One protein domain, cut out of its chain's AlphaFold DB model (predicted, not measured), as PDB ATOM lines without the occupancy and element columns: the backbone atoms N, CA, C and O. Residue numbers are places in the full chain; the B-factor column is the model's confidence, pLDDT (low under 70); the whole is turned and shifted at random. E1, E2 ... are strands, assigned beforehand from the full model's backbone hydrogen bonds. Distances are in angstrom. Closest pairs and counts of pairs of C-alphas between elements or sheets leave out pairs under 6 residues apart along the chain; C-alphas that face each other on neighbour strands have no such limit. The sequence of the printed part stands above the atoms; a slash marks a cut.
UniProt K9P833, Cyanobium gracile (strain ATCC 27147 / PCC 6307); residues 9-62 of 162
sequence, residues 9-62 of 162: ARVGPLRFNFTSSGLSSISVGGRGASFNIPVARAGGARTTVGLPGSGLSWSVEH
ATOM      1  N   ALA A   9     -36.209 -50.879   6.713       87.12
ATOM      2  CA  ALA A   9     -37.110 -51.421   7.724       87.12
ATOM      3  C   ALA A   9     -36.702 -50.924   9.118       87.12
ATOM      4  O   ALA A   9     -35.527 -50.649   9.368       87.12
ATOM      5  N   ARG A  10     -37.672 -50.775  10.022       86.56
ATOM      6  CA  ARG A  10     -37.426 -50.481  11.438       86.56
ATOM      7  C   ARG A  10     -37.945 -51.637  12.277       86.56
ATOM      8  O   ARG A  10     -39.058 -52.090  12.042       86.56
ATOM      9  N   VAL A  11     -37.145 -52.068  13.244       83.38
ATOM     10  CA  VAL A  11     -37.517 -53.067  14.248       83.38
ATOM     11  C   VAL A  11     -37.055 -52.523  15.595       83.38
ATOM     12  O   VAL A  11     -35.859 -52.481  15.878       83.38
ATOM     13  N   GLY A  12     -37.994 -52.013  16.394       84.12
ATOM     14  CA  GLY A  12     -37.678 -51.315  17.644       84.12
ATOM     15  C   GLY A  12     -36.687 -50.150  17.435       84.12
ATOM     16  O   GLY A  12     -36.896 -49.336  16.529       84.12
ATOM     17  N   PRO A  13     -35.598 -50.054  18.225       82.12
ATOM     18  CA  PRO A  13     -34.591 -48.993  18.103       82.12
ATOM     19  C   PRO A  13     -33.624 -49.190  16.920       82.12
ATOM     20  O   PRO A  13     -32.722 -48.371  16.722       82.12
ATOM     21  N   LEU A  14     -33.787 -50.269  16.143       85.50
ATOM     22  CA  LEU A  14     -32.936 -50.614  15.010       85.50
ATOM     23  C   LEU A  14     -33.575 -50.182  13.690       85.50
ATOM     24  O   LEU A  14     -34.741 -50.458  13.401       85.50
ATOM     25  N   ARG A  15     -32.776 -49.548  12.835       87.38
ATOM     26  CA  ARG A  15     -33.114 -49.246  11.445       87.38
ATOM     27  C   ARG A  15     -32.156 -49.981  10.517       87.38
ATOM     28  O   ARG A  15     -30.953 -49.746  10.544       87.38
ATOM     29  N   PHE A  16     -32.716 -50.779   9.624       87.75
ATOM     30  CA  PHE A  16     -32.004 -51.472   8.559       87.75
ATOM     31  C   PHE A  16     -32.170 -50.688   7.263       87.75
ATOM     32  O   PHE A  16     -33.298 -50.449   6.831       87.75
ATOM     33  N   ASN A  17     -31.071 -50.259   6.649       85.38
ATOM     34  CA  ASN A  17     -31.084 -49.609   5.339       85.38
ATOM     35  C   ASN A  17     -30.627 -50.617   4.283       85.38
ATOM     36  O   ASN A  17     -29.627 -51.298   4.486       85.38
ATOM     37  N   PHE A  18     -31.353 -50.708   3.172       84.06
ATOM     38  CA  PHE A  18     -31.096 -51.649   2.086       84.06
ATOM     39  C   PHE A  18     -30.788 -50.903   0.779       84.06
ATOM     40  O   PHE A  18     -31.381 -49.872   0.460       84.06
ATOM     41  N   THR A  19     -29.874 -51.452  -0.008       79.19
ATOM     42  CA  THR A  19     -29.536 -51.055  -1.380       79.19
ATOM     43  C   THR A  19     -29.940 -52.166  -2.351       79.19
ATOM     44  O   THR A  19     -30.452 -53.206  -1.944       79.19
ATOM     45  N   SER A  20     -29.720 -51.967  -3.653       74.81
ATOM     46  CA  SER A  20     -29.906 -53.034  -4.656       74.81
ATOM     47  C   SER A  20     -29.037 -54.267  -4.376       74.81
ATOM     48  O   SER A  20     -29.400 -55.369  -4.759       74.81
ATOM     49  N   SER A  21     -27.915 -54.080  -3.678       68.62
ATOM     50  CA  SER A  21     -26.972 -55.121  -3.262       68.62
ATOM     51  C   SER A  21     -27.271 -55.757  -1.893       68.62
ATOM     52  O   SER A  21     -26.468 -56.555  -1.417       68.62
ATOM     53  N   GLY A  22     -28.395 -55.421  -1.246       75.12
ATOM     54  CA  GLY A  22     -28.786 -55.974   0.058       75.12
ATOM     55  C   GLY A  22     -28.630 -54.989   1.220       75.12
ATOM     56  O   GLY A  22     -28.810 -53.786   1.053       75.12
ATOM     57  N   LEU A  23     -28.359 -55.481   2.432       76.19
ATOM     58  CA  LEU A  23     -28.290 -54.651   3.642       76.19
ATOM     59  C   LEU A  23     -27.061 -53.724   3.618       76.19
ATOM     60  O   LEU A  23     -25.925 -54.182   3.688       76.19
ATOM     61  N   SER A  24     -27.278 -52.410   3.561       80.31
ATOM     62  CA  SER A  24     -26.211 -51.412   3.445       80.31
ATOM     63  C   SER A  24     -25.671 -50.946   4.794       80.31
ATOM     64  O   SER A  24     -24.458 -50.790   4.952       80.31
ATOM     65  N   SER A  25     -26.554 -50.714   5.765       80.81
ATOM     66  CA  SER A  25     -26.181 -50.282   7.114       80.81
ATOM     67  C   SER A  25     -27.261 -50.596   8.142       80.81
ATOM     68  O   SER A  25     -28.450 -50.662   7.820       80.81
ATOM     69  N   ILE A  26     -26.828 -50.741   9.390       86.00
ATOM     70  CA  ILE A  26     -27.690 -50.854  10.564       86.00
ATOM     71  C   ILE A  26     -27.490 -49.586  11.383       86.00
ATOM     72  O   ILE A  26     -26.362 -49.192  11.658       86.00
ATOM     73  N   SER A  27     -28.573 -48.920  11.754       84.69
ATOM     74  CA  SER A  27     -28.536 -47.774  12.658       84.69
ATOM     75  C   SER A  27     -29.254 -48.123  13.952       84.69
ATOM     76  O   SER A  27     -30.368 -48.637  13.910       84.69
ATOM     77  N   VAL A  28     -28.623 -47.831  15.081       86.12
ATOM     78  CA  VAL A  28     -29.147 -48.039  16.431       86.12
ATOM     79  C   VAL A  28     -29.334 -46.672  17.075       86.12
ATOM     80  O   VAL A  28     -28.393 -45.886  17.108       86.12
ATOM     81  N   GLY A  29     -30.533 -46.362  17.561       79.62
ATOM     82  CA  GLY A  29     -30.800 -45.121  18.294       79.62
ATOM     83  C   GLY A  29     -31.918 -44.255  17.713       79.62
ATOM     84  O   GLY A  29     -32.550 -44.587  16.706       79.62
ATOM     85  N   GLY A  30     -32.189 -43.146  18.399       74.75
ATOM     86  CA  GLY A  30     -33.359 -42.290  18.204       74.75
ATOM     87  C   GLY A  30     -33.006 -40.816  17.999       74.75
ATOM     88  O   GLY A  30     -31.881 -40.460  17.652       74.75
ATOM     89  N   ARG A  31     -33.988 -39.929  18.189       69.81
ATOM     90  CA  ARG A  31     -33.746 -38.477  18.150       69.81
ATOM     91  C   ARG A  31     -32.797 -38.114  19.298       69.81
ATOM     92  O   ARG A  31     -33.082 -38.452  20.438       69.81
ATOM     93  N   GLY A  32     -31.685 -37.455  18.982       74.62
ATOM     94  CA  GLY A  32     -30.691 -36.992  19.959       74.62
ATOM     95  C   GLY A  32     -29.445 -37.874  20.099       74.62
ATOM     96  O   GLY A  32     -28.379 -37.350  20.392       74.62
ATOM     97  N   ALA A  33     -29.512 -39.174  19.803       83.44
ATOM     98  CA  ALA A  33     -28.327 -40.034  19.762       83.44
ATOM     99  C   ALA A  33     -28.542 -41.217  18.816       83.44
ATOM    100  O   ALA A  33     -29.517 -41.962  18.933       83.44
ATOM    101  N   SER A  34     -27.620 -41.398  17.874       85.25
ATOM    102  CA  SER A  34     -27.663 -42.491  16.909       85.25
ATOM    103  C   SER A  34     -26.271 -43.031  16.604       85.25
ATOM    104  O   SER A  34     -25.293 -42.290  16.543       85.25
ATOM    105  N   PHE A  35     -26.204 -44.337  16.387       88.19
ATOM    106  CA  PHE A  35     -25.009 -45.073  16.017       88.19
ATOM    107  C   PHE A  35     -25.256 -45.811  14.705       88.19
ATOM    108  O   PHE A  35     -26.179 -46.614  14.601       88.19
ATOM    109  N   ASN A  36     -24.469 -45.528  13.674       85.88
ATOM    110  CA  ASN A  36     -24.635 -46.071  12.330       85.88
ATOM    111  C   ASN A  36     -23.455 -46.971  11.973       85.88
ATOM    112  O   ASN A  36     -22.318 -46.517  11.897       85.88
ATOM    113  N   ILE A  37     -23.748 -48.239  11.715       84.94
ATOM    114  CA  ILE A  37     -22.778 -49.272  11.383       84.94
ATOM    115  C   ILE A  37     -22.940 -49.616   9.897       84.94
ATOM    116  O   ILE A  37     -23.959 -50.204   9.508       84.94
ATOM    117  N   PRO A  38     -21.966 -49.281   9.033       77.00
ATOM    118  CA  PRO A  38     -21.976 -49.756   7.658       77.00
ATOM    119  C   PRO A  38     -21.801 -51.282   7.632       77.00
ATOM    120  O   PRO A  38     -20.904 -51.836   8.264       77.00
ATOM    121  N   VAL A  39     -22.680 -51.978   6.907       68.88
ATOM    122  CA  VAL A  39     -22.638 -53.447   6.783       68.88
ATOM    123  C   VAL A  39     -21.998 -53.857   5.467       68.88
ATOM    124  O   VAL A  39     -21.111 -54.707   5.457       68.88
ATOM    125  N   ALA A  40     -22.419 -53.228   4.368       63.03
ATOM    126  CA  ALA A  40     -21.959 -53.570   3.028       63.03
ATOM    127  C   ALA A  40     -21.122 -52.473   2.359       63.03
ATOM    128  O   ALA A  40     -20.721 -52.663   1.219       63.03
ATOM    129  N   ARG A  41     -20.825 -51.344   3.007       64.50
ATOM    130  CA  ARG A  41     -20.009 -50.266   2.413       64.50
ATOM    131  C   ARG A  41     -18.710 -50.056   3.186       64.50
ATOM    132  O   ARG A  41     -18.682 -50.295   4.389       64.50
ATOM    133  N   ALA A  42     -17.663 -49.606   2.499       60.59
ATOM    134  CA  ALA A  42     -16.445 -49.145   3.157       60.59
ATOM    135  C   ALA A  42     -16.763 -47.915   4.021       60.59
ATOM    136  O   ALA A  42     -17.530 -47.042   3.605       60.59
ATOM    137  N   GLY A  43     -16.218 -47.882   5.234       68.88
ATOM    138  CA  GLY A  43     -16.420 -46.792   6.181       68.88
ATOM    139  C   GLY A  43     -16.410 -47.264   7.630       68.88
ATOM    140  O   GLY A  43     -16.589 -48.447   7.922       68.88
ATOM    141  N   GLY A  44     -16.196 -46.305   8.520       74.94
ATOM    142  CA  GLY A  44     -16.259 -46.479   9.961       74.94
ATOM    143  C   GLY A  44     -17.680 -46.507  10.510       74.94
ATOM    144  O   GLY A  44     -18.622 -46.044   9.856       74.94
ATOM    145  N   ALA A  45     -17.842 -47.018  11.730       83.94
ATOM    146  CA  ALA A  45     -19.075 -46.778  12.466       83.94
ATOM    147  C   ALA A  45     -19.169 -45.282  12.800       83.94
ATOM    148  O   ALA A  45     -18.178 -44.665  13.177       83.94
ATOM    149  N   ARG A  46     -20.345 -44.676  12.660       86.00
ATOM    150  CA  ARG A  46     -20.554 -43.246  12.905       86.00
ATOM    151  C   ARG A  46     -21.463 -43.045  14.102       86.00
ATOM    152  O   ARG A  46     -22.585 -43.543  14.107       86.00
ATOM    153  N   THR A  47     -20.997 -42.295  15.089       89.75
ATOM    154  CA  THR A  47     -21.807 -41.860  16.231       89.75
ATOM    155  C   THR A  47     -22.238 -40.429  16.001       89.75
ATOM    156  O   THR A  47     -21.402 -39.585  15.706       89.75
ATOM    157  N   THR A  48     -23.525 -40.146  16.139       87.56
ATOM    158  CA  THR A  48     -24.074 -38.796  16.048       87.56
ATOM    159  C   THR A  48     -24.893 -38.516  17.295       87.56
ATOM    160  O   THR A  48     -25.860 -39.229  17.564       87.56
ATOM    161  N   VAL A  49     -24.528 -37.466  18.022       90.06
ATOM    162  CA  VAL A  49     -25.248 -36.963  19.196       90.06
ATOM    163  C   VAL A  49     -25.736 -35.555  18.881       90.06
ATOM    164  O   VAL A  49     -25.004 -34.754  18.308       90.06
ATOM    165  N   GLY A  50     -26.987 -35.255  19.201       86.81
ATOM    166  CA  GLY A  50     -27.601 -33.958  18.960       86.81
ATOM    167  C   GLY A  50     -28.354 -33.478  20.184       86.81
ATOM    168  O   GLY A  50     -29.061 -34.252  20.828       86.81
ATOM    169  N   LEU A  51     -28.214 -32.193  20.484       84.88
ATOM    170  CA  LEU A  51     -28.958 -31.553  21.555       84.88
ATOM    171  C   LEU A  51     -30.358 -31.192  21.023       84.88
ATOM    172  O   LEU A  51     -30.479 -30.432  20.056       84.88
ATOM    173  N   PRO A  52     -31.434 -31.772  21.583       80.31
ATOM    174  CA  PRO A  52     -32.782 -31.515  21.099       80.31
ATOM    175  C   PRO A  52     -33.160 -30.046  21.328       80.31
ATOM    176  O   PRO A  52     -32.925 -29.497  22.397       80.31
ATOM    177  N   GLY A  53     -33.748 -29.405  20.318       79.88
ATOM    178  CA  GLY A  53     -34.229 -28.021  20.411       79.88
ATOM    179  C   GLY A  53     -33.181 -26.926  20.175       79.88
ATOM    180  O   GLY A  53     -33.576 -25.786  19.974       79.88
ATOM    181  N   SER A  54     -31.880 -27.245  20.119       85.38
ATOM    182  CA  SER A  54     -30.817 -26.245  19.890       85.38
ATOM    183  C   SER A  54     -30.287 -26.187  18.452       85.38
ATOM    184  O   SER A  54     -29.535 -25.281  18.110       85.38
ATOM    185  N   GLY A  55     -30.624 -27.171  17.610       82.88
ATOM    186  CA  GLY A  55     -30.078 -27.295  16.251       82.88
ATOM    187  C   GLY A  55     -28.627 -27.793  16.189       82.88
ATOM    188  O   GLY A  55     -28.093 -27.971  15.097       82.88
ATOM    189  N   LEU A  56     -27.994 -28.070  17.335       84.00
ATOM    190  CA  LEU A  56     -26.609 -28.531  17.409       84.00
ATOM    191  C   LEU A  56     -26.518 -30.059  17.324       84.00
ATOM    192  O   LEU A  56     -27.188 -30.787  18.062       84.00
ATOM    193  N   SER A  57     -25.634 -30.551  16.455       85.62
ATOM    194  CA  SER A  57     -25.293 -31.972  16.365       85.62
ATOM    195  C   SER A  57     -23.797 -32.166  16.158       85.62
ATOM    196  O   SER A  57     -23.171 -31.440  15.391       85.62
ATOM    197  N   TRP A  58     -23.242 -33.172  16.822       88.62
ATOM    198  CA  TRP A  58     -21.857 -33.587  16.698       88.62
ATOM    199  C   TRP A  58     -21.805 -35.022  16.187       88.62
ATOM    200  O   TRP A  58     -22.573 -35.883  16.621       88.62
ATOM    201  N   SER A  59     -20.931 -35.281  15.218       88.56
ATOM    202  CA  SER A  59     -20.742 -36.611  14.644       88.56
ATOM    203  C   SER A  59     -19.276 -36.999  14.682       88.56
ATOM    204  O   SER A  59     -18.439 -36.226  14.231       88.56
ATOM    205  N   VAL A  60     -18.996 -38.222  15.119       88.94
ATOM    206  CA  VAL A  60     -17.679 -38.847  15.001       88.94
ATOM    207  C   VAL A  60     -17.762 -40.097  14.160       88.94
ATOM    208  O   VAL A  60     -18.605 -40.970  14.381       88.94
ATOM    209  N   GLU A  61     -16.866 -40.165  13.185       84.56
ATOM    210  CA  GLU A  61     -16.590 -41.372  12.427       84.56
ATOM    211  C   GLU A  61     -15.456 -42.114  13.122       84.56
ATOM    212  O   GLU A  61     -14.343 -41.614  13.255       84.56
ATOM    213  N   HIS A  62     -15.767 -43.310  13.602       77.62
ATOM    214  CA  HIS A  62     -14.793 -44.200  14.202       77.62
ATOM    215  C   HIS A  62     -14.027 -44.873  13.083       77.62
ATOM    216  O   HIS A  62     -14.609 -45.642  12.313       77.62
TER     217      HIS A  62
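Overview. This is residues 9 to 62 of the 162 residues of a protein of Cyanobium gracile (strain ATCC 27147 / PCC 6307) (UniProt K9P833). This is a single twisted sheet of six strands, one layer thick, with its strands laid side by side in chain order and no named helix over either face. The chain zigzags from E1 at one edge to E6 at the other, and the sheet curves along its way like a bent, twisted ribbon. The printed part has 54 residues with six named strands and no named helix, in the order E1 E2 E3 E4 E5 E6 both along the chain and across the sheet, all antiparallel; the class is all strand. The whole is only just loose, close to compact, with a radius of gyration of the C-alphas of 12.1 A, and elongated, spanning 37 by 24 by 14 A.

Arrangement. Start at E3, residues 22 to 30, the longest strand, and look to its two neighbours. On one side is E2, residues 14 to 19, antiparallel at 153 degrees; look for N 15 and O 27, 2.8 A apart and within hydrogen-bond range. On the other side is E4, residues 33 to 38, antiparallel at 165 degrees, with N 28 and O 35 at 2.8 A. Beyond E2 comes the edge strand E1, residues 9 to 11, at 160 degrees to it, with N 9 and O 16 at 2.9 A. Beyond E4 comes E5, residues 45 to 50, at 162 degrees, with N 36 and O 46 at 2.8 A. The other edge strand is E6, residues 57 to 62, at 165 degrees to E5, with N 47 and O 60 at 2.8 A. The six strands form a meander, each strand the antiparallel neighbour of the one before, and each successive pair is a hairpin. E1 and E6 are apart, and from edge to edge the strands' lines turn by 87 degrees, while the way across the sheet turns by 41 degrees.

Along the chain. Find C-alpha 9 at (-37.110, -51.421, 7.724), where E1 begins; it is 6.7 A long. E3 runs from C-alpha 22 at (-28.786, -55.974, 0.058) for 23.2 A. E2 and E5 each measure 16.7 A, E4 16.8 A and E6 16.3 A. E6 ends at C-alpha 62, at (-14.793, -44.200, 14.202).

Size, cuts and confidence. The C-alphas of Ser 21 and Ser 54 are the two farthest apart, at 37.2 A. The printed part has no cut. The first three links are tight, and those from E4 to E5 and from E5 to E6 are short. The mean pLDDT of the printed part is 81.2; look for values under 70 at residue 21, residue 31 and residues 39 to 43.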